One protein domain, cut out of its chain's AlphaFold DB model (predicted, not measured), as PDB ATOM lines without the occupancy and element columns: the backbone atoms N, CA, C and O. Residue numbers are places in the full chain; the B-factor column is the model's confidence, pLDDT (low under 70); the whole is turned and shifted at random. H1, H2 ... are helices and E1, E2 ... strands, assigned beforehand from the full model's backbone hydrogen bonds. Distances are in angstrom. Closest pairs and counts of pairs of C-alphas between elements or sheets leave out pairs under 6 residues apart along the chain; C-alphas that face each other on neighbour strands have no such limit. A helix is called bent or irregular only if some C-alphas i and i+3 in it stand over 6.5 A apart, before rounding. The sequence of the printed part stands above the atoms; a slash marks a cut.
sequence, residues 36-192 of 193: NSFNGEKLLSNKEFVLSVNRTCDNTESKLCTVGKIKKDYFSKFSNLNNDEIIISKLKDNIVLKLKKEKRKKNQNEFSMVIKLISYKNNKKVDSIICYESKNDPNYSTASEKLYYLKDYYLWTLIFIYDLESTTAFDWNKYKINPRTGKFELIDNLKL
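AT A GLANCE: This is residues 36 to 192 of the 193 residues of an uncharacterized protein of Snodgrassella alvi (UniProt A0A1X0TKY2). A single twisted sheet of eight strands, running as one long up-and-down meander, folds partly back on itself at E4, and the leading stretch with short helices lies over one face. H3 lies along E7, H5 crosses over E3, and no named helix covers the other face. The printed part has 157 residues, with five named helices H1 to H5 followed by eight named strands E1 to E8 in the order E1 - E2 - E3 - E4 - E5 - E6 - E7 - E8, antiparallel throughout; the class is mixed, helices and strands. It is compact, with a radius of gyration of the C-alphas of 16.2 A, and spans 52 by 39 by 24 A.

HOW THE PARTS SIT: Start at H1, residues 36 to 39, which is on the sheet at a height over the sheet of 6.6 A, over none of the strands. Its closest C-alphas to E5, residues 143 to 151, are Asn 39 and Leu 150, 4.7 A apart. Next comes H2, residues 42 to 45, on the same face, and it meets H1 only through their link. H3, residues 47 to 57, and H2 touch only at the corner, and only just, with 3 pairs of C-alphas within 8 A; the closest are Leu 44 and Val 50, 6.6 A apart. H3 lies over E7, residues 167 to 177, and runs along it at 10 degrees on the local plane; the closest C-alphas are Asn 54 and Thr 168, 5.3 A apart. H4, residues 66 to 69, touches H3, the closest C-alphas being Val 53 and Thr 66, 5.4 A apart, and only grazes the sheet. H5, residues 74 to 79, is on the same face as H3, at a height over the sheet of 8.7 A; it lies over E3, residues 112 to 121, and runs across it at 88 degrees on the local plane. H3 and H5 are apart. In H5 every O i to N i+4 pair is within hydrogen-bond range, in H3 5 of 7 are, and H1, H2 and H4 are too short for such a pair. Now read the meander, each strand the antiparallel neighbour of the one before and a hairpin with it. Within hydrogen-bond range you find N 88 and O 97, 2.9 A, between E1, residues 85 to 91, and E2, residues 95 to 101; N 98 and O 118, 2.9 A, between E2 and E3; and N 117 and O 129, 2.8 A, between E3 and E4, residues 124 to 136. E4 and E5 have N 146 and O 133, 2.7 A; E5 and E6, residues 154 to 162, have N 147 and O 158, 2.8 A; E6 and E7 have N 157 and O 173, 2.8 A; E7 and E8, residues 184 to 191, have N 174 and O 188, 2.9 A. It is a folded sheet, bent back into two leaves: E1 E2 E3 face E5 E6 E7 E8, with E4 as the hinge. E4 bends by 55 degrees at residue 127.

IN THESE COORDINATES: Find C-alpha 36 at (37.869, -6.573, 9.377), where H1 begins. H3 begins at C-alpha 47, (42.517, -10.975, 30.391), and is 16.0 A long from first to last C-alpha. E3 measures 29.7 A, E4 34.1 A, E5 27.0 A, E6 26.3 A and E7 29.8 A. E8 ends at C-alpha 191, (51.438, -4.638, 34.374).

THE WHOLE: The two C-alphas farthest apart, those of Glu 61 and Asn 122, are 52.1 A apart. The printed part has no cut and no long link. The mean pLDDT of the printed part is 90.8; look for values under 70 at residue 36, residues 59 to 63 and residues 106 to 109.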
ATOM      1  N   ASN A  36      37.625  -5.918   8.089       65.62
ATOM      2  CA  ASN A  36      37.869  -6.573   9.377       65.62
ATOM      3  C   ASN A  36      39.263  -7.223   9.465       65.62
ATOM      4  O   ASN A  36      39.715  -7.577  10.558       65.62
ATOM      5  N   SER A  37      39.983  -7.366   8.343       80.31
ATOM      6  CA  SER A  37      41.375  -7.811   8.326       80.31
ATOM      7  C   SER A  37      42.244  -7.023   9.312       80.31
ATOM      8  O   SER A  37      43.081  -7.636   9.985       80.31
ATOM      9  N   PHE A  38      42.044  -5.702   9.463       89.62
ATOM     10  CA  PHE A  38      42.795  -4.799  10.357       89.62
ATOM     11  C   PHE A  38      42.368  -4.801  11.821       89.62
ATOM     12  O   PHE A  38      42.969  -4.089  12.610       89.62
ATOM     13  N   ASN A  39      41.451  -5.672  12.232       92.06
ATOM     14  CA  ASN A  39      41.047  -5.724  13.636       92.06
ATOM     15  C   ASN A  39      42.126  -6.314  14.557       92.06
ATOM     16  O   ASN A  39      41.993  -6.205  15.761       92.06
ATOM     17  N   GLY A  40      43.189  -6.935  14.039       94.06
ATOM     18  CA  GLY A  40      44.197  -7.577  14.893       94.06
ATOM     19  C   GLY A  40      43.679  -8.840  15.606       94.06
ATOM     20  O   GLY A  40      42.768  -9.491  15.087       94.06
ATOM     21  N   GLU A  41      44.287  -9.222  16.726       94.94
ATOM     22  CA  GLU A  41      44.175 -10.528  17.385       94.94
ATOM     23  C   GLU A  41      43.208 -10.464  18.568       94.94
ATOM     24  O   GLU A  41      43.485  -9.846  19.591       94.94
ATOM     25  N   LYS A  42      42.067 -11.143  18.447       95.75
ATOM     26  CA  LYS A  42      40.975 -11.069  19.423       95.75
ATOM     27  C   LYS A  42      41.388 -11.567  20.809       95.75
ATOM     28  O   LYS A  42      40.847 -11.066  21.795       95.75
ATOM     29  N   LEU A  43      42.323 -12.518  20.899       96.56
ATOM     30  CA  LEU A  43      42.786 -13.074  22.179       96.56
ATOM     31  C   LEU A  43      43.316 -12.004  23.142       96.56
ATOM     32  O   LEU A  43      43.118 -12.132  24.346       96.56
ATOM     33  N   LEU A  44      43.851 -10.891  22.629       96.50
ATOM     34  CA  LEU A  44      44.304  -9.758  23.447       96.50
ATOM     35  C   LEU A  44      43.165  -9.095  24.233       96.50
ATOM     36  O   LEU A  44      43.428  -8.385  25.195       96.50
ATOM     37  N   SER A  45      41.900  -9.298  23.855       96.81
ATOM     38  CA  SER A  45      40.761  -8.794  24.634       96.81
ATOM     39  C   SER A  45      40.407  -9.656  25.848       96.81
ATOM     40  O   SER A  45      39.622  -9.210  26.687       96.81
ATOM     41  N   ASN A  46      40.975 -10.862  25.963       96.69
ATOM     42  CA  ASN A  46      40.732 -11.779  27.070       96.69
ATOM     43  C   ASN A  46      41.857 -11.660  28.114       96.69
ATOM     44  O   ASN A  46      42.981 -12.092  27.873       96.69
ATOM     45  N   LYS A  47      41.542 -11.120  29.298       93.44
ATOM     46  CA  LYS A  47      42.517 -10.975  30.391       93.44
ATOM     47  C   LYS A  47      43.072 -12.312  30.894       93.44
ATOM     48  O   LYS A  47      44.238 -12.367  31.264       93.44
ATOM     49  N   GLU A  48      42.284 -13.385  30.893       93.69
ATOM     50  CA  GLU A  48      42.754 -14.710  31.325       93.69
ATOM     51  C   GLU A  48      43.810 -15.258  30.367       93.69
ATOM     52  O   GLU A  48      44.830 -15.784  30.807       93.69
ATOM     53  N   PHE A  49      43.603 -15.068  29.058       94.38
ATOM     54  CA  PHE A  49      44.614 -15.385  28.050       94.38
ATOM     55  C   PHE A  49      45.908 -14.613  28.328       94.38
ATOM     56  O   PHE A  49      46.976 -15.216  28.393       94.38
ATOM     57  N   VAL A  50      45.802 -13.301  28.552       93.44
ATOM     58  CA  VAL A  50      46.948 -12.422  28.826       93.44
ATOM     59  C   VAL A  50      47.729 -12.899  30.056       93.44
ATOM     60  O   VAL A  50      48.936 -13.094  29.972       93.44
ATOM     61  N   LEU A  51      47.038 -13.178  31.165       92.62
ATOM     62  CA  LEU A  51      47.643 -13.695  32.399       92.62
ATOM     63  C   LEU A  51      48.262 -15.090  32.232       92.62
ATOM     64  O   LEU A  51      49.192 -15.448  32.949       92.62
ATOM     65  N   SER A  52      47.739 -15.905  31.313       91.94
ATOM     66  CA  SER A  52      48.266 -17.250  31.071       91.94
ATOM     67  C   SER A  52      49.572 -17.267  30.276       91.94
ATOM     68  O   SER A  52      50.253 -18.290  30.293       91.94
ATOM     69  N   VAL A  53      49.942 -16.170  29.600       91.19
ATOM     70  CA  VAL A  53      51.190 -16.097  28.824       91.19
ATOM     71  C   VAL A  53      52.392 -16.337  29.731       91.19
ATOM     72  O   VAL A  53      53.047 -17.362  29.564       91.19
ATOM     73  N   ASN A  54      52.620 -15.481  30.733       87.75
ATOM     74  CA  ASN A  54      53.809 -15.584  31.593       87.75
ATOM     75  C   ASN A  54      53.847 -16.929  32.324       87.75
ATOM     76  O   ASN A  54      54.891 -17.547  32.431       87.75
ATOM     77  N   ARG A  55      52.687 -17.469  32.716       85.81
ATOM     78  CA  ARG A  55      52.602 -18.789  33.366       85.81
ATOM     79  C   ARG A  55      53.010 -19.963  32.478       85.81
ATOM     80  O   ARG A  55      53.353 -21.015  33.000       85.81
ATOM     81  N   THR A  56      52.864 -19.845  31.158       86.50
ATOM     82  CA  THR A  56      53.039 -20.979  30.230       86.50
ATOM     83  C   THR A  56      54.257 -20.852  29.324       86.50
ATOM     84  O   THR A  56      54.588 -21.824  28.641       86.50
ATOM     85  N   CYS A  57      54.900 -19.684  29.305       85.06
ATOM     86  CA  CYS A  57      55.982 -19.329  28.388       85.06
ATOM     87  C   CYS A  57      57.316 -19.009  29.095       85.06
ATOM     88  O   CYS A  57      58.242 -18.547  28.436       85.06
ATOM     89  N   ASP A  58      57.414 -19.285  30.400       75.81
ATOM     90  CA  ASP A  58      58.601 -19.065  31.248       75.81
ATOM     91  C   ASP A  58      59.699 -20.144  31.079       75.81
ATOM     92  O   ASP A  58      60.688 -20.163  31.797       75.81
ATOM     93  N   ASN A  59      59.527 -21.104  30.157       67.12
ATOM     94  CA  ASN A  59      60.556 -22.102  29.847       67.12
ATOM     95  C   ASN A  59      60.348 -22.732  28.452       67.12
ATOM     96  O   ASN A  59      59.227 -23.101  28.083       67.12
ATOM     97  N   THR A  60      61.442 -22.905  27.703       54.66
ATOM     98  CA  THR A  60      61.500 -23.465  26.336       54.66
ATOM     99  C   THR A  60      60.981 -24.902  26.200       54.66
ATOM    100  O   THR A  60      60.589 -25.310  25.105       54.66
ATOM    101  N   GLU A  61      60.901 -25.674  27.290       54.69
ATOM    102  CA  GLU A  61      60.381 -27.052  27.258       54.69
ATOM    103  C   GLU A  61      58.845 -27.132  27.162       54.69
ATOM    104  O   GLU A  61      58.274 -28.172  26.807       54.69
ATOM    105  N   SER A  62      58.145 -26.023  27.416       54.81
ATOM    106  CA  SER A  62      56.693 -25.945  27.283       54.81
ATOM    107  C   SER A  62      56.292 -25.873  25.805       54.81
ATOM    108  O   SER A  62      56.083 -24.801  25.235       54.81
ATOM    109  N   LYS A  63      56.028 -27.035  25.188       58.75
ATOM    110  CA  LYS A  63      55.300 -27.143  23.896       58.75
ATOM    111  C   LYS A  63      53.907 -26.475  23.912       58.75
ATOM    112  O   LYS A  63      53.205 -26.489  22.904       58.75
ATOM    113  N   LEU A  64      53.486 -25.926  25.054       73.50
ATOM    114  CA  LEU A  64      52.164 -25.379  25.334       73.50
ATOM    115  C   LEU A  64      52.168 -23.859  25.565       73.50
ATOM    116  O   LEU A  64      51.135 -23.333  25.988       73.50
ATOM    117  N   CYS A  65      53.272 -23.146  25.288       86.44
ATOM    118  CA  CYS A  65      53.315 -21.688  25.438       86.44
ATOM    119  C   CYS A  65      52.122 -21.026  24.733       86.44
ATOM    120  O   CYS A  65      51.897 -21.154  23.524       86.44
ATOM    121  N   THR A  66      51.318 -20.313  25.524       89.00
ATOM    122  CA  THR A  66      50.007 -19.823  25.089       89.00
ATOM    123  C   THR A  66      50.107 -18.748  24.001       89.00
ATOM    124  O   THR A  66      49.153 -18.571  23.239       89.00
ATOM    125  N   VAL A  67      51.270 -18.105  23.841       88.44
ATOM    126  CA  VAL A  67      51.546 -17.173  22.731       88.44
ATOM    127  C   VAL A  67      51.372 -17.844  21.370       88.44
ATOM    128  O   VAL A  67      50.841 -17.209  20.465       88.44
ATOM    129  N   GLY A  68      51.663 -19.145  21.234       87.19
ATOM    130  CA  GLY A  68      51.447 -19.892  19.986       87.19
ATOM    131  C   GLY A  68      49.983 -19.951  19.517       87.19
ATOM    132  O   GLY A  68      49.706 -20.335  18.381       87.19
ATOM    133  N   LYS A  69      49.016 -19.554  20.359       91.38
ATOM    134  CA  LYS A  69      47.603 -19.407  19.962       91.38
ATOM    135  C   LYS A  69      47.340 -18.124  19.165       91.38
ATOM    136  O   LYS A  69      46.290 -18.034  18.527       91.38
ATOM    137  N   ILE A  70      48.257 -17.153  19.191       91.94
ATOM    138  CA  ILE A  70      48.217 -15.957  18.343       91.94
ATOM    139  C   ILE A  70      48.577 -16.383  16.923       91.94
ATOM    140  O   ILE A  70      49.672 -16.870  16.666       91.94
ATOM    141  N   LYS A  71      47.638 -16.213  15.991       88.25
ATOM    142  CA  LYS A  71      47.814 -16.673  14.598       88.25
ATOM    143  C   LYS A  71      48.089 -15.541  13.620       88.25
ATOM    144  O   LYS A  71      48.375 -15.791  12.453       88.25
ATOM    145  N   LYS A  72      47.921 -14.289  14.052       89.50
ATOM    146  CA  LYS A  72      48.094 -13.134  13.174       89.50
ATOM    147  C   LYS A  72      49.556 -12.734  13.067       89.50
ATOM    148  O   LYS A  72      50.139 -12.282  14.040       89.50
ATOM    149  N   ASP A  73      50.074 -12.788  11.846       90.12
ATOM    150  CA  ASP A  73      51.359 -12.199  11.478       90.12
ATOM    151  C   ASP A  73      51.176 -10.705  11.159       90.12
ATOM    152  O   ASP A  73      50.667 -10.317  10.099       90.12
ATOM    153  N   TYR A  74      51.523  -9.849  12.121       92.38
ATOM    154  CA  TYR A  74      51.425  -8.396  11.969       92.38
ATOM    155  C   TYR A  74      52.556  -7.836  11.122       92.38
ATOM    156  O   TYR A  74      52.319  -6.915  10.335       92.38
ATOM    157  N   PHE A  75      53.762  -8.383  11.275       90.69
ATOM    158  CA  PHE A  75      54.938  -7.909  10.567       90.69
ATOM    159  C   PHE A  75      54.728  -8.031   9.062       90.69
ATOM    160  O   PHE A  75      54.702  -7.012   8.372       90.69
ATOM    161  N   SER A  76      54.442  -9.236   8.561       90.25
ATOM    162  CA  SER A  76      54.189  -9.487   7.136       90.25
ATOM    163  C   SER A  76      53.057  -8.613   6.597       90.25
ATOM    164  O   SER A  76      53.177  -7.966   5.551       90.25
ATOM    165  N   LYS A  77      51.978  -8.488   7.377       90.12
ATOM    166  CA  LYS A  77      50.825  -7.666   7.015       90.12
ATOM    167  C   LYS A  77      51.172  -6.189   6.803       90.12
ATOM    168  O   LYS A  77      50.535  -5.516   5.990       90.12
ATOM    169  N   PHE A  78      52.141  -5.666   7.545       91.62
ATOM    170  CA  PHE A  78      52.523  -4.258   7.515       91.62
ATOM    171  C   PHE A  78      53.818  -3.972   6.742       91.62
ATOM    172  O   PHE A  78      54.077  -2.819   6.376       91.62
ATOM    173  N   SER A  79      54.608  -4.997   6.425       88.50
ATOM    174  CA  SER A  79      55.844  -4.885   5.645       88.50
ATOM    175  C   SER A  79      55.611  -4.211   4.299       88.50
ATOM    176  O   SER A  79      56.328  -3.269   3.967       88.50
ATOM    177  N   ASN A  80      54.531  -4.581   3.610       85.56
ATOM    178  CA  ASN A  80      54.211  -4.074   2.274       85.56
ATOM    179  C   ASN A  80      53.404  -2.766   2.274       85.56
ATOM    180  O   ASN A  80      53.098  -2.229   1.210       85.56
ATOM    181  N   LEU A  81      53.036  -2.237   3.447       86.31
ATOM    182  CA  LEU A  81      52.370  -0.940   3.510       86.31
ATOM    183  C   LEU A  81      53.370   0.184   3.250       86.31
ATOM    184  O   LEU A  81      54.470   0.209   3.811       86.31
ATOM    185  N   ASN A  82      52.945   1.148   2.438       89.06
ATOM    186  CA  ASN A  82      53.634   2.420   2.299       89.06
ATOM    187  C   ASN A  82      53.389   3.312   3.538       89.06
ATOM    188  O   ASN A  82      52.704   2.934   4.491       89.06
ATOM    189  N   ASN A  83      53.971   4.510   3.545       90.75
ATOM    190  CA  ASN A  83      53.839   5.457   4.657       90.75
ATOM    191  C   ASN A  83      52.556   6.308   4.613       90.75
ATOM    192  O   ASN A  83      52.431   7.255   5.401       90.75
ATOM    193  N   ASP A  84      51.624   6.001   3.709       93.75
ATOM    194  CA  ASP A  84      50.362   6.725   3.606       93.75
ATOM    195  C   ASP A  84      49.389   6.292   4.702       93.75
ATOM    196  O   ASP A  84      49.507   5.231   5.319       93.75
ATOM    197  N   GLU A  85      48.388   7.135   4.942       95.19
ATOM    198  CA  GLU A  85      47.285   6.770   5.818       95.19
ATOM    199  C   GLU A  85      46.296   5.849   5.099       95.19
ATOM    200  O   GLU A  85      45.866   6.111   3.972       95.19
ATOM    201  N   ILE A  86      45.874   4.796   5.790       94.00
ATOM    202  CA  ILE A  86      44.890   3.831   5.301       94.00
ATOM    203  C   ILE A  86      43.703   3.855   6.247       94.00
ATOM    204  O   ILE A  86      43.860   3.602   7.435       94.00
ATOM    205  N   ILE A  87      42.512   4.156   5.730       94.81
ATOM    206  CA  ILE A  87      41.278   4.079   6.514       94.81
ATOM    207  C   ILE A  87      40.983   2.609   6.802       94.81
ATOM    208  O   ILE A  87      40.877   1.812   5.873       94.81
ATOM    209  N   ILE A  88      40.836   2.263   8.079       94.00
ATOM    210  CA  ILE A  88      40.551   0.888   8.507       94.00
ATOM    211  C   ILE A  88      39.171   0.727   9.140       94.00
ATOM    212  O   ILE A  88      38.634  -0.374   9.156       94.00
ATOM    213  N   SER A  89      38.580   1.810   9.651       93.44
ATOM    214  CA  SER A  89      37.245   1.778  10.242       93.44
ATOM    215  C   SER A  89      36.584   3.152  10.196       93.44
ATOM    216  O   SER A  89      37.251   4.189  10.259       93.44
ATOM    217  N   LYS A  90      35.256   3.148  10.095       94.69
ATOM    218  CA  LYS A  90      34.399   4.314  10.302       94.69
ATOM    219  C   LYS A  90      33.436   3.958  11.424       94.69
ATOM    220  O   LYS A  90      32.610   3.064  11.264       94.69
ATOM    221  N   LEU A  91      33.585   4.625  12.558       94.12
ATOM    222  CA  LEU A  91      32.697   4.465  13.698       94.12
ATOM    223  C   LEU A  91      31.515   5.434  13.565       94.12
ATOM    224  O   LEU A  91      31.481   6.285  12.668       94.12
ATOM    225  N   LYS A  92      30.542   5.322  14.474       93.81
ATOM    226  CA  LYS A  92      29.497   6.344  14.603       93.81
ATOM    227  C   LYS A  92      30.128   7.675  15.046       93.81
ATOM    228  O   LYS A  92      31.338   7.792  15.256       93.81
ATOM    229  N   ASP A  93      29.300   8.710  15.138       94.12
ATOM    230  CA  ASP A  93      29.720  10.036  15.596       94.12
ATOM    231  C   ASP A  93      30.819  10.664  14.718       94.12
ATOM    232  O   ASP A  93      31.652  11.418  15.210       94.12
ATOM    233  N   ASN A  94      30.851  10.374  13.414       96.31
ATOM    234  CA  ASN A  94      31.836  10.934  12.478       96.31
ATOM    235  C   ASN A  94      33.297  10.680  12.890       96.31
ATOM    236  O   ASN A  94      34.155  11.553  12.710       96.31
ATOM    237  N   ILE A  95      33.574   9.506  13.463       97.75
ATOM    238  CA  ILE A  95      34.932   9.080  13.792       97.75
ATOM    239  C   ILE A  95      35.466   8.159  12.696       97.75
ATOM    240  O   ILE A  95      34.855   7.149  12.349       97.75
ATOM    241  N   VAL A  96      36.637   8.491  12.163       97.50
ATOM    242  CA  VAL A  96      37.358   7.672  11.183       97.50
ATOM    243  C   VAL A  96      38.684   7.245  11.786       97.50
ATOM    244  O   VAL A  96      39.443   8.075  12.284       97.50
ATOM    245  N   LEU A  97      38.970   5.951  11.717       97.44
ATOM    246  CA  LEU A  97      40.230   5.384  12.166       97.44
ATOM    247  C   LEU A  97      41.108   5.057  10.970       97.44
ATOM    248  O   LEU A  97      40.661   4.429  10.003       97.44
ATOM    249  N   LYS A  98      42.372   5.465  11.057       96.94
ATOM    250  CA  LYS A  98      43.369   5.198  10.028       96.94
ATOM    251  C   LYS A  98      44.629   4.590  10.619       96.94
ATOM    252  O   LYS A  98      45.035   4.969  11.712       96.94
ATOM    253  N   LEU A  99      45.271   3.701   9.875       96.56
ATOM    254  CA  LEU A  99      46.626   3.251  10.169       96.56
ATOM    255  C   LEU A  99      47.634   4.056   9.362       96.56
ATOM    256  O   LEU A  99      47.359   4.436   8.224       96.56
ATOM    257  N   LYS A 100      48.810   4.274   9.943       95.94
ATOM    258  CA  LYS A 100      49.957   4.862   9.256       95.94
ATOM    259  C   LYS A 100      51.238   4.165   9.687       95.94
ATOM    260  O   LYS A 100      51.511   4.073  10.885       95.94
ATOM    261  N   LYS A 101      52.038   3.737   8.712       95.44
ATOM    262  CA  LYS A 101      53.403   3.265   8.951       95.44
ATOM    263  C   LYS A 101      54.332   4.452   9.146       95.44
ATOM    264  O   LYS A 101      54.422   5.331   8.283       95.44
ATOM    265  N   GLU A 102      55.013   4.495  10.284       92.88
ATOM    266  CA  GLU A 102      56.014   5.524  10.550       92.88
ATOM    267  C   GLU A 102      57.183   5.401   9.573       92.88
ATOM    268  O   GLU A 102      57.570   4.305   9.157       92.88
ATOM    269  N   LYS A 103      57.732   6.548   9.166       86.38
ATOM    270  CA  LYS A 103      58.922   6.555   8.314       86.38
ATOM    271  C   LYS A 103      60.107   6.089   9.149       86.38
ATOM    272  O   LYS A 103      60.378   6.665  10.203       86.38
ATOM    273  N   ARG A 104      60.828   5.083   8.653       78.94
ATOM    274  CA  ARG A 104      62.085   4.642   9.261       78.94
ATOM    275  C   ARG A 104      63.062   5.817   9.289       78.94
ATOM    276  O   ARG A 104      63.265   6.479   8.268       78.94
ATOM    277  N   LYS A 105      63.667   6.089  10.444       77.38
ATOM    278  CA  LYS A 105      64.769   7.058  10.533       77.38
ATOM    279  C   LYS A 105      66.035   6.445   9.926       77.38
ATOM    280  O   LYS A 105      66.238   5.239  10.007       77.38
ATOM    281  N   LYS A 106      66.912   7.281   9.364       62.69
ATOM    282  CA  LYS A 106      68.129   6.852   8.644       62.69
ATOM    283  C   LYS A 106      69.048   5.924   9.468       62.69
ATOM    284  O   LYS A 106      69.685   5.059   8.885       62.69
ATOM    285  N   ASN A 107      69.026   6.051  10.801       66.25
ATOM    286  CA  ASN A 107      69.856   5.286  11.745       66.25
ATOM    287  C   ASN A 107      69.057   4.275  12.592       66.25
ATOM    288  O   ASN A 107      69.550   3.810  13.614       66.25
ATOM    289  N   GLN A 108      67.800   3.985  12.247       66.44
ATOM    290  CA  GLN A 108      67.035   2.943  12.939       66.44
ATOM    291  C   GLN A 108      67.344   1.574  12.348       66.44
ATOM    292  O   GLN A 108      67.440   1.448  11.130       66.44
ATOM    293  N   ASN A 109      67.412   0.561  13.207       68.44
ATOM    294  CA  ASN A 109      67.464  -0.841  12.811       68.44
ATOM    295  C   ASN A 109      66.409  -1.150  11.721       68.44
ATOM    296  O   ASN A 109      65.244  -0.747  11.832       68.44
ATOM    297  N   GLU A 110      66.832  -1.823  10.647       70.12
ATOM    298  CA  GLU A 110      65.988  -2.208   9.510       70.12
ATOM    299  C   GLU A 110      64.840  -3.147   9.893       70.12
ATOM    300  O   GLU A 110      63.780  -3.112   9.270       70.12
ATOM    301  N   PHE A 111      65.003  -3.889  10.985       75.19
ATOM    302  CA  PHE A 111      64.003  -4.794  11.543       75.19
ATOM    303  C   PHE A 111      63.060  -4.107  12.540       75.19
ATOM    304  O   PHE A 111      62.352  -4.775  13.292       75.19
ATOM    305  N   SER A 112      63.045  -2.769  12.578       87.75
ATOM    306  CA  SER A 112      62.081  -2.014  13.377       87.75
ATOM    307  C   SER A 112      60.891  -1.549  12.541       87.75
ATOM    308  O   SER A 112      61.034  -1.008  11.441       87.75
ATOM    309  N   MET A 113      59.687  -1.726  13.077       92.38
ATOM    310  CA  MET A 113      58.460  -1.269  12.435       92.38
ATOM    311  C   MET A 113      57.515  -0.668  13.461       92.38
ATOM    312  O   MET A 113      57.250  -1.274  14.489       92.38
ATOM    313  N   VAL A 114      56.961   0.506  13.154       95.50
ATOM    314  CA  VAL A 114      55.984   1.189  14.006       95.50
ATOM    315  C   VAL A 114      54.763   1.556  13.174       95.50
ATOM    316  O   VAL A 114      54.876   2.231  12.146       95.50
ATOM    317  N   ILE A 115      53.586   1.143  13.640       97.12
ATOM    318  CA  ILE A 115      52.293   1.503  13.062       97.12
ATOM    319  C   ILE A 115      51.488   2.296  14.091       97.12
ATOM    320  O   ILE A 115      51.254   1.848  15.219       97.12
ATOM    321  N   LYS A 116      51.022   3.478  13.680       97.94
ATOM    322  CA  LYS A 116      50.099   4.300  14.464       97.94
ATOM    323  C   LYS A 116      48.663   4.075  14.027       97.94
ATOM    324  O   LYS A 116      48.369   4.126  12.833       97.94
ATOM    325  N   LEU A 117      47.775   3.927  15.002       98.19
ATOM    326  CA  LEU A 117      46.341   4.107  14.842       98.19
ATOM    327  C   LEU A 117      46.008   5.571  15.121       98.19
ATOM    328  O   LEU A 117      46.325   6.096  16.183       98.19
ATOM    329  N   ILE A 118      45.390   6.232  14.152       98.56
ATOM    330  CA  ILE A 118      45.069   7.655  14.177       98.56
ATOM    331  C   ILE A 118      43.555   7.802  14.167       98.56
ATOM    332  O   ILE A 118      42.883   7.219  13.310       98.56
ATOM    333  N   SER A 119      43.025   8.606  15.084       98.50
ATOM    334  CA  SER A 119      41.616   8.972  15.100       98.50
ATOM    335  C   SER A 119      41.395  10.333  14.445       98.50
ATOM    336  O   SER A 119      42.125  11.307  14.655       98.50
ATOM    337  N   TYR A 120      40.352  10.390  13.631       98.62
ATOM    338  CA  TYR A 120      39.826  11.608  13.042       98.62
ATOM    339  C   TYR A 120      38.394  11.802  13.525       98.62
ATOM    340  O   TYR A 120      37.609  10.862  13.464       98.62
ATOM    341  N   LYS A 121      38.035  13.015  13.948       98.12
ATOM    342  CA  LYS A 121      36.667  13.418  14.297       98.12
ATOM    343  C   LYS A 121      36.271  14.571  13.394       98.12
ATOM    344  O   LYS A 121      37.008  15.552  13.305       98.12
ATOM    345  N   ASN A 122      35.125  14.464  12.722       97.50
ATOM    346  CA  ASN A 122      34.664  15.495  11.782       97.50
ATOM    347  C   ASN A 122      35.776  15.890  10.780       97.50
ATOM    348  O   ASN A 122      36.064  17.068  10.578       97.50
ATOM    349  N   ASN A 123      36.458  14.884  10.214       95.81
ATOM    350  CA  ASN A 123      37.579  15.010   9.269       95.81
ATOM    351  C   ASN A 123      38.849  15.710   9.792       95.81
ATOM    352  O   ASN A 123      39.789  15.906   9.023       95.81
ATOM    353  N   LYS A 124      38.940  16.027  11.087       97.94
ATOM    354  CA  LYS A 124      40.152  16.572  11.713       97.94
ATOM    355  C   LYS A 124      40.863  15.493  12.514       97.94
ATOM    356  O   LYS A 124      40.210  14.747  13.242       97.94
ATOM    357  N   LYS A 125      42.189  15.409  12.389       98.12
ATOM    358  CA  LYS A 125      43.012  14.524  13.223       98.12
ATOM    359  C   LYS A 125      42.874  14.960  14.681       98.12
ATOM    360  O   LYS A 125      43.064  16.137  14.973       98.12
ATOM    361  N   VAL A 126      42.551  14.024  15.568       98.06
ATOM    362  CA  VAL A 126      42.364  14.296  17.002       98.06
ATOM    363  C   VAL A 126      43.503  13.713  17.814       98.06
ATOM    364  O   VAL A 126      44.091  14.413  18.631       98.06
ATOM    365  N   ASP A 127      43.791  12.431  17.607       98.50
ATOM    366  CA  ASP A 127      44.703  11.684  18.461       98.50
ATOM    367  C   ASP A 127      45.392  10.562  17.675       98.50
ATOM    368  O   ASP A 127      44.987  10.204  16.561       98.50
ATOM    369  N   SER A 128      46.469  10.014  18.227       98.06
ATOM    370  CA  SER A 128      47.136   8.845  17.664       98.06
ATOM    371  C   SER A 128      47.854   8.029  18.722       98.06
ATOM    372  O   SER A 128      48.539   8.588  19.574       98.06
ATOM    373  N   ILE A 129      47.811   6.710  18.575       98.38
ATOM    374  CA  ILE A 129      48.487   5.762  19.455       98.38
ATOM    375  C   ILE A 129      49.314   4.766  18.643       98.38
ATOM    376  O   ILE A 129      48.904   4.338  17.563       98.38
ATOM    377  N   ILE A 130      50.490   4.382  19.149       98.00
ATOM    378  CA  ILE A 130      51.260   3.265  18.585       98.00
ATOM    379  C   ILE A 130      50.515   1.978  18.939       98.00
ATOM    380  O   ILE A 130      50.512   1.558  20.101       98.00
ATOM    381  N   CYS A 131      49.847   1.388  17.950       97.75
ATOM    382  CA  CYS A 131      49.080   0.157  18.123       97.75
ATOM    383  C   CYS A 131      49.916  -1.080  17.797       97.75
ATOM    384  O   CYS A 131      49.664  -2.138  18.354       97.75
ATOM    385  N   TYR A 132      50.922  -0.949  16.935       97.62
ATOM    386  CA  TYR A 132      51.880  -2.014  16.686       97.62
ATOM    387  C   TYR A 132      53.296  -1.462  16.634       97.62
ATOM    388  O   TYR A 132      53.544  -0.408  16.040       97.62
ATOM    389  N   GLU A 133      54.210  -2.186  17.260       96.25
ATOM    390  CA  GLU A 133      55.639  -1.922  17.226       96.25
ATOM    391  C   GLU A 133      56.367  -3.262  17.215       96.25
ATOM    392  O   GLU A 133      56.031  -4.133  18.002       96.25
ATOM    393  N   SER A 134      57.353  -3.425  16.347       94.12
ATOM    394  CA  SER A 134      58.282  -4.550  16.381       94.12
ATOM    395  C   SER A 134      59.695  -3.992  16.411       94.12
ATOM    396  O   SER A 134      60.014  -3.057  15.665       94.12
ATOM    397  N   LYS A 135      60.511  -4.518  17.321       91.50
ATOM    398  CA  LYS A 135      61.926  -4.195  17.488       91.50
ATOM    399  C   LYS A 135      62.673  -5.508  17.651       91.50
ATOM    400  O   LYS A 135      62.587  -6.133  18.704       91.50
ATOM    401  N   ASN A 136      63.396  -5.902  16.614       86.94
ATOM    402  CA  ASN A 136      64.235  -7.091  16.627       86.94
ATOM    403  C   ASN A 136      65.644  -6.703  16.178       86.94
ATOM    404  O   ASN A 136      65.910  -6.607  14.986       86.94
ATOM    405  N   ASP A 137      66.514  -6.345  17.113       80.50
ATOM    406  CA  ASP A 137      67.886  -5.970  16.777       80.50
ATOM    407  C   ASP A 137      68.793  -7.193  16.870       80.50
ATOM    408  O   ASP A 137      68.943  -7.725  17.964       80.50
ATOM    409  N   PRO A 138      69.395  -7.640  15.748       80.06
ATOM    410  CA  PRO A 138      70.200  -8.857  15.730       80.06
ATOM    411  C   PRO A 138      71.460  -8.754  16.599       80.06
ATOM    412  O   PRO A 138      72.090  -9.770  16.870       80.06
ATOM    413  N   ASN A 139      71.836  -7.548  17.039       81.75
ATOM    414  CA  ASN A 139      72.946  -7.342  17.967       81.75
ATOM    415  C   ASN A 139      72.556  -7.577  19.435       81.75
ATOM    416  O   ASN A 139      73.434  -7.588  20.296       81.75
ATOM    417  N   TYR A 140      71.264  -7.730  19.736       81.69
ATOM    418  CA  TYR A 140      70.757  -7.983  21.080       81.69
ATOM    419  C   TYR A 140      70.112  -9.368  21.141       81.69
ATOM    420  O   TYR A 140      69.492  -9.832  20.189       81.69
ATOM    421  N   SER A 141      70.205 -10.017  22.300       84.38
ATOM    422  CA  SER A 141      69.543 -11.300  22.572       84.38
ATOM    423  C   SER A 141      68.045 -11.164  22.860       84.38
ATOM    424  O   SER A 141      67.387 -12.159  23.152       84.38
ATOM    425  N   THR A 142      67.508  -9.942  22.802       87.50
ATOM    426  CA  THR A 142      66.125  -9.628  23.161       87.50
ATOM    427  C   THR A 142      65.410  -8.902  22.029       87.50
ATOM    428  O   THR A 142      65.918  -7.904  21.505       87.50
ATOM    429  N   ALA A 143      64.189  -9.327  21.728       92.12
ATOM    430  CA  ALA A 143      63.265  -8.640  20.836       92.12
ATOM    431  C   ALA A 143      62.002  -8.209  21.593       92.12
ATOM    432  O   ALA A 143      61.664  -8.745  22.646       92.12
ATOM    433  N   SER A 144      61.276  -7.235  21.049       93.94
ATOM    434  CA  SER A 144      59.966  -6.848  21.581       93.94
ATOM    435  C   SER A 144      58.950  -6.624  20.476       93.94
ATOM    436  O   SER A 144      59.271  -6.135  19.386       93.94
ATOM    437  N   GLU A 145      57.703  -6.962  20.779       95.12
ATOM    438  CA  GLU A 145      56.583  -6.767  19.876       95.12
ATOM    439  C   GLU A 145      55.346  -6.301  20.637       95.12
ATOM    440  O   GLU A 145      54.870  -6.939  21.573       95.12
ATOM    441  N   LYS A 146      54.789  -5.172  20.213       97.44
ATOM    442  CA  LYS A 146      53.489  -4.686  20.646       97.44
ATOM    443  C   LYS A 146      52.443  -5.104  19.628       97.44
ATOM    444  O   LYS A 146      52.477  -4.652  18.487       97.44
ATOM    445  N   LEU A 147      51.473  -5.895  20.060       97.69
ATOM    446  CA  LEU A 147      50.325  -6.316  19.263       97.69
ATOM    447  C   LEU A 147      49.066  -5.540  19.664       97.69
ATOM    448  O   LEU A 147      48.996  -4.988  20.764       97.69
ATOM    449  N   TYR A 148      48.051  -5.517  18.791       98.06
ATOM    450  CA  TYR A 148      46.758  -4.896  19.107       98.06
ATOM    451  C   TYR A 148      45.538  -5.690  18.668       98.06
ATOM    452  O   TYR A 148      45.572  -6.407  17.675       98.06
ATOM    453  N   TYR A 149      44.415  -5.448  19.331       97.81
ATOM    454  CA  TYR A 149      43.083  -5.773  18.839       97.81
ATOM    455  C   TYR A 149      42.243  -4.507  18.787       97.81
ATOM    456  O   TYR A 149      42.197  -3.763  19.760       97.81
ATOM    457  N   LEU A 150      41.565  -4.259  17.677       97.38
ATOM    458  CA  LEU A 150      40.624  -3.163  17.510       97.38
ATOM    459  C   LEU A 150      39.244  -3.749  17.239       97.38
ATOM    460  O   LEU A 150      39.052  -4.507  16.286       97.38
ATOM    461  N   LYS A 151      38.269  -3.356  18.055       95.75
ATOM    462  CA  LYS A 151      36.862  -3.663  17.819       95.75
ATOM    463  C   LYS A 151      36.000  -2.503  18.291       95.75
ATOM    464  O   LYS A 151      36.049  -2.123  19.460       95.75
ATOM    465  N   ASP A 152      35.187  -1.977  17.382       93.88
ATOM    466  CA  ASP A 152      34.308  -0.837  17.631       93.88
ATOM    467  C   ASP A 152      35.094   0.353  18.223       93.88
ATOM    468  O   ASP A 152      36.046   0.837  17.612       93.88
ATOM    469  N   TYR A 153      34.728   0.804  19.424       97.12
ATOM    470  CA  TYR A 153      35.384   1.901  20.140       97.12
ATOM    471  C   TYR A 153      36.515   1.438  21.065       97.12
ATOM    472  O   TYR A 153      37.006   2.241  21.853       97.12
ATOM    473  N   TYR A 154      36.916   0.169  21.024       98.31
ATOM    474  CA  TYR A 154      37.897  -0.383  21.954       98.31
ATOM    475  C   TYR A 154      39.159  -0.848  21.241       98.31
ATOM    476  O   TYR A 154      39.105  -1.547  20.227       98.31
ATOM    477  N   LEU A 155      40.295  -0.480  21.823       98.62
ATOM    478  CA  LEU A 155      41.621  -0.912  21.410       98.62
ATOM    479  C   LEU A 155      42.282  -1.623  22.586       98.62
ATOM    480  O   LEU A 155      42.427  -1.043  23.655       98.62
ATOM    481  N   TRP A 156      42.729  -2.848  22.369       98.56
ATOM    482  CA  TRP A 156      43.599  -3.565  23.288       98.56
ATOM    483  C   TRP A 156      44.998  -3.589  22.711       98.56
ATOM    484  O   TRP A 156      45.146  -3.774  21.505       98.56
ATOM    485  N   THR A 157      46.015  -3.437  23.548       98.38
ATOM    486  CA  THR A 157      47.405  -3.643  23.143       98.38
ATOM    487  C   THR A 157      48.141  -4.473  24.174       98.38
ATOM    488  O   THR A 157      47.914  -4.269  25.363       98.38
ATOM    489  N   LEU A 158      49.044  -5.335  23.727       98.00
ATOM    490  CA  LEU A 158      49.903  -6.134  24.593       98.00
ATOM    491  C   LEU A 158      51.338  -6.081  24.086       98.00
ATOM    492  O   LEU A 158      51.553  -6.246  22.886       98.00
ATOM    493  N   ILE A 159      52.284  -5.838  24.988       96.81
ATOM    494  CA  ILE A 159      53.719  -5.932  24.705       96.81
ATOM    495  C   ILE A 159      54.214  -7.319  25.098       96.81
ATOM    496  O   ILE A 159      54.007  -7.736  26.238       96.81
ATOM    497  N   PHE A 160      54.887  -7.978  24.164       94.50
ATOM    498  CA  PHE A 160      55.694  -9.168  24.381       94.50
ATOM    499  C   PHE A 160      57.175  -8.807  24.335       94.50
ATOM    500  O   PHE A 160      57.599  -7.979  23.521       94.50
ATOM    501  N   ILE A 161      57.942  -9.450  25.202       93.06
ATOM    502  CA  ILE A 161      59.398  -9.482  25.191       93.06
ATOM    503  C   ILE A 161      59.785 -10.928  24.905       93.06
ATOM    504  O   ILE A 161      59.255 -11.847  25.527       93.06
ATOM    505  N   TYR A 162      60.670 -11.108  23.937       90.00
ATOM    506  CA  TYR A 162      61.218 -12.401  23.560       90.00
ATOM    507  C   TYR A 162      62.704 -12.380  23.885       90.00
ATOM    508  O   TYR A 162      63.410 -11.476  23.431       90.00
ATOM    509  N   ASP A 163      63.171 -13.362  24.638       86.88
ATOM    510  CA  ASP A 163      64.591 -13.631  24.824       86.88
ATOM    511  C   ASP A 163      64.900 -15.082  24.423       86.88
ATOM    512  O   ASP A 163      64.077 -15.754  23.796       86.88
ATOM    513  N   LEU A 164      66.120 -15.544  24.694       81.88
ATOM    514  CA  LEU A 164      66.563 -16.880  24.289       81.88
ATOM    515  C   LEU A 164      65.803 -18.011  24.998       81.88
ATOM    516  O   LEU A 164      65.750 -19.121  24.470       81.88
ATOM    517  N   GLU A 165      65.238 -17.747  26.175       83.12
ATOM    518  CA  GLU A 165      64.733 -18.777  27.086       83.12
ATOM    519  C   GLU A 165      63.226 -18.652  27.351       83.12
ATOM    520  O   GLU A 165      62.583 -19.620  27.765       83.12
ATOM    521  N   SER A 166      62.642 -17.486  27.078       85.56
ATOM    522  CA  SER A 166      61.292 -17.148  27.499       85.56
ATOM    523  C   SER A 166      60.561 -16.215  26.532       85.56
ATOM    524  O   SER A 166      61.114 -15.554  25.644       85.56
ATOM    525  N   THR A 167      59.241 -16.171  26.703       89.69
ATOM    526  CA  THR A 167      58.399 -15.115  26.144       89.69
ATOM    527  C   THR A 167      57.514 -14.546  27.236       89.69
ATOM    528  O   THR A 167      56.649 -15.239  27.772       89.69
ATOM    529  N   THR A 168      57.660 -13.249  27.479       91.38
ATOM    530  CA  THR A 168      56.990 -12.562  28.581       91.38
ATOM    531  C   THR A 168      56.042 -11.508  28.037       91.38
ATOM    532  O   THR A 168      56.418 -10.636  27.255       91.38
ATOM    533  N   ALA A 169      54.782 -11.575  28.448       93.00
ATOM    534  CA  ALA A 169      53.845 -10.475  28.315       93.00
ATOM    535  C   ALA A 169      54.135  -9.447  29.418       93.00
ATOM    536  O   ALA A 169      54.241  -9.811  30.583       93.00
ATOM    537  N   PHE A 170      54.252  -8.170  29.051       92.25
ATOM    538  CA  PHE A 170      54.744  -7.116  29.947       92.25
ATOM    539  C   PHE A 170      53.693  -6.044  30.264       92.25
ATOM    540  O   PHE A 170      53.413  -5.736  31.420       92.25
ATOM    541  N   ASP A 171      53.082  -5.457  29.231       95.75
ATOM    542  CA  ASP A 171      52.151  -4.339  29.408       95.75
ATOM    543  C   ASP A 171      50.899  -4.517  28.562       95.75
ATOM    544  O   ASP A 171      50.917  -4.354  27.333       95.75
ATOM    545  N   TRP A 172      49.798  -4.837  29.234       97.88
ATOM    546  CA  TRP A 172      48.485  -4.919  28.626       97.88
ATOM    547  C   TRP A 172      47.700  -3.640  28.886       97.88
ATOM    548  O   TRP A 172      47.523  -3.213  30.023       97.88
ATOM    549  N   ASN A 173      47.165  -3.044  27.828       98.38
ATOM    550  CA  ASN A 173      46.372  -1.828  27.913       98.38
ATOM    551  C   ASN A 173      45.052  -1.995  27.172       98.38
ATOM    552  O   ASN A 173      45.025  -2.529  26.059       98.38
ATOM    553  N   LYS A 174      43.978  -1.443  27.735       98.56
ATOM    554  CA  LYS A 174      42.694  -1.269  27.061       98.56
ATOM    555  C   LYS A 174      42.349   0.209  27.000       98.56
ATOM    556  O   LYS A 174      42.227   0.885  28.018       98.56
ATOM    557  N   TYR A 175      42.106   0.677  25.790       98.75
ATOM    558  CA  TYR A 175      41.665   2.027  25.506       98.75
ATOM    559  C   TYR A 175      40.221   2.020  25.025       98.75
ATOM    560  O   TYR A 175      39.776   1.089  24.344       98.75
ATOM    561  N   LYS A 176      39.505   3.098  25.333       98.56
ATOM    562  CA  LYS A 176      38.217   3.435  24.737       98.56
ATOM    563  C   LYS A 176      38.366   4.722  23.940       98.56
ATOM    564  O   LYS A 176      38.913   5.704  24.423       98.56
ATOM    565  N   ILE A 177      37.865   4.727  22.716       98.56
ATOM    566  CA  ILE A 177      37.762   5.936  21.910       98.56
ATOM    567  C   ILE A 177      36.551   6.710  22.424       98.56
ATOM    568  O   ILE A 177      35.429   6.200  22.410       98.56
ATOM    569  N   ASN A 178      36.759   7.936  22.888       98.19
ATOM    570  CA  ASN A 178      35.673   8.778  23.365       98.19
ATOM    571  C   ASN A 178      34.792   9.214  22.175       98.19
ATOM    572  O   ASN A 178      35.288   9.903  21.282       98.19
ATOM    573  N   PRO A 179      33.488   8.884  22.140       97.19
ATOM    574  CA  PRO A 179      32.631   9.218  20.999       97.19
ATOM    575  C   PRO A 179      32.460  10.724  20.765       97.19
ATOM    576  O   PRO A 179      32.247  11.165  19.635       97.19
ATOM    577  N   ARG A 180      32.572  11.540  21.821       97.38
ATOM    578  CA  ARG A 180      32.436  13.000  21.733       97.38
ATOM    579  C   ARG A 180      33.705  13.636  21.181       97.38
ATOM    580  O   ARG A 180      33.619  14.443  20.260       97.38
ATOM    581  N   THR A 181      34.867  13.256  21.712       97.81
ATOM    582  CA  THR A 181      36.141  13.921  21.392       97.81
ATOM    583  C   THR A 181      36.936  13.218  20.294       97.81
ATOM    584  O   THR A 181      37.649  13.886  19.559       97.81
ATOM    585  N   GLY A 182      36.804  11.897  20.150       97.69
ATOM    586  CA  GLY A 182      37.624  11.053  19.278       97.69
ATOM    587  C   GLY A 182      38.977  10.646  19.877       97.69
ATOM    588  O   GLY A 182      39.753   9.988  19.187       97.69
ATOM    589  N   LYS A 183      39.286  11.029  21.124       98.56
ATOM    590  CA  LYS A 183      40.555  10.693  21.800       98.56
ATOM    591  C   LYS A 183      40.582   9.248  22.293       98.56
ATOM    592  O   LYS A 183      39.528   8.698  22.614       98.56
ATOM    593  N   PHE A 184      41.774   8.659  22.375       98.69
ATOM    594  CA  PHE A 184      41.981   7.367  23.026       98.69
ATOM    595  C   PHE A 184      42.146   7.585  24.533       98.69
ATOM    596  O   PHE A 184      43.072   8.257  24.976       98.69
ATOM    597  N   GLU A 185      41.258   7.007  25.330       98.62
ATOM    598  CA  GLU A 185      41.294   7.089  26.791       98.62
ATOM    599  C   GLU A 185      41.701   5.726  27.343       98.62
ATOM    600  O   GLU A 185      41.053   4.724  27.037       98.62
ATOM    601  N   LEU A 186      42.781   5.667  28.125       98.38
ATOM    602  CA  LEU A 186      43.157   4.448  28.842       98.38
ATOM    603  C   LEU A 186      42.093   4.177  29.911       98.38
ATOM    604  O   LEU A 186      41.845   5.029  30.760       98.38
ATOM    605  N   ILE A 187      41.454   3.011  29.850       98.12
ATOM    606  CA  ILE A 187      40.372   2.631  30.775       98.12
ATOM    607  C   ILE A 187      40.705   1.399  31.614       98.12
ATOM    608  O   ILE A 187      39.960   1.071  32.531       98.12
ATOM    609  N   ASP A 188      41.776   0.685  31.271       97.69
ATOM    610  CA  ASP A 188      42.234  -0.505  31.981       97.69
ATOM    611  C   ASP A 188      43.701  -0.764  31.622       97.69
ATOM    612  O   ASP A 188      44.101  -0.591  30.464       97.69
ATOM    613  N   ASN A 189      44.487  -1.198  32.596       96.56
ATOM    614  CA  ASN A 189      45.885  -1.565  32.419       96.56
ATOM    615  C   ASN A 189      46.211  -2.755  33.320       96.56
ATOM    616  O   ASN A 189      45.655  -2.897  34.408       96.56
ATOM    617  N   LEU A 190      47.115  -3.603  32.848       94.50
ATOM    618  CA  LEU A 190      47.709  -4.669  33.632       94.50
ATOM    619  C   LEU A 190      49.206  -4.699  33.328       94.50
ATOM    620  O   LEU A 190      49.609  -5.003  32.201       94.50
ATOM    621  N   LYS A 191      50.002  -4.370  34.348       92.62
ATOM    622  CA  LYS A 191      51.438  -4.638  34.374       92.62
ATOM    623  C   LYS A 191      51.632  -6.088  34.782       92.62
ATOM    624  O   LYS A 191      51.052  -6.535  35.768       92.62
ATOM    625  N   LEU A 192      52.364  -6.811  33.956       85.38
ATOM    626  CA  LEU A 192      52.652  -8.220  34.131       85.38
ATOM    627  C   LEU A 192      54.133  -8.292  34.483       85.38
ATOM    628  O   LEU A 192      54.980  -8.007  33.635       85.38
TER     629      LEU A 192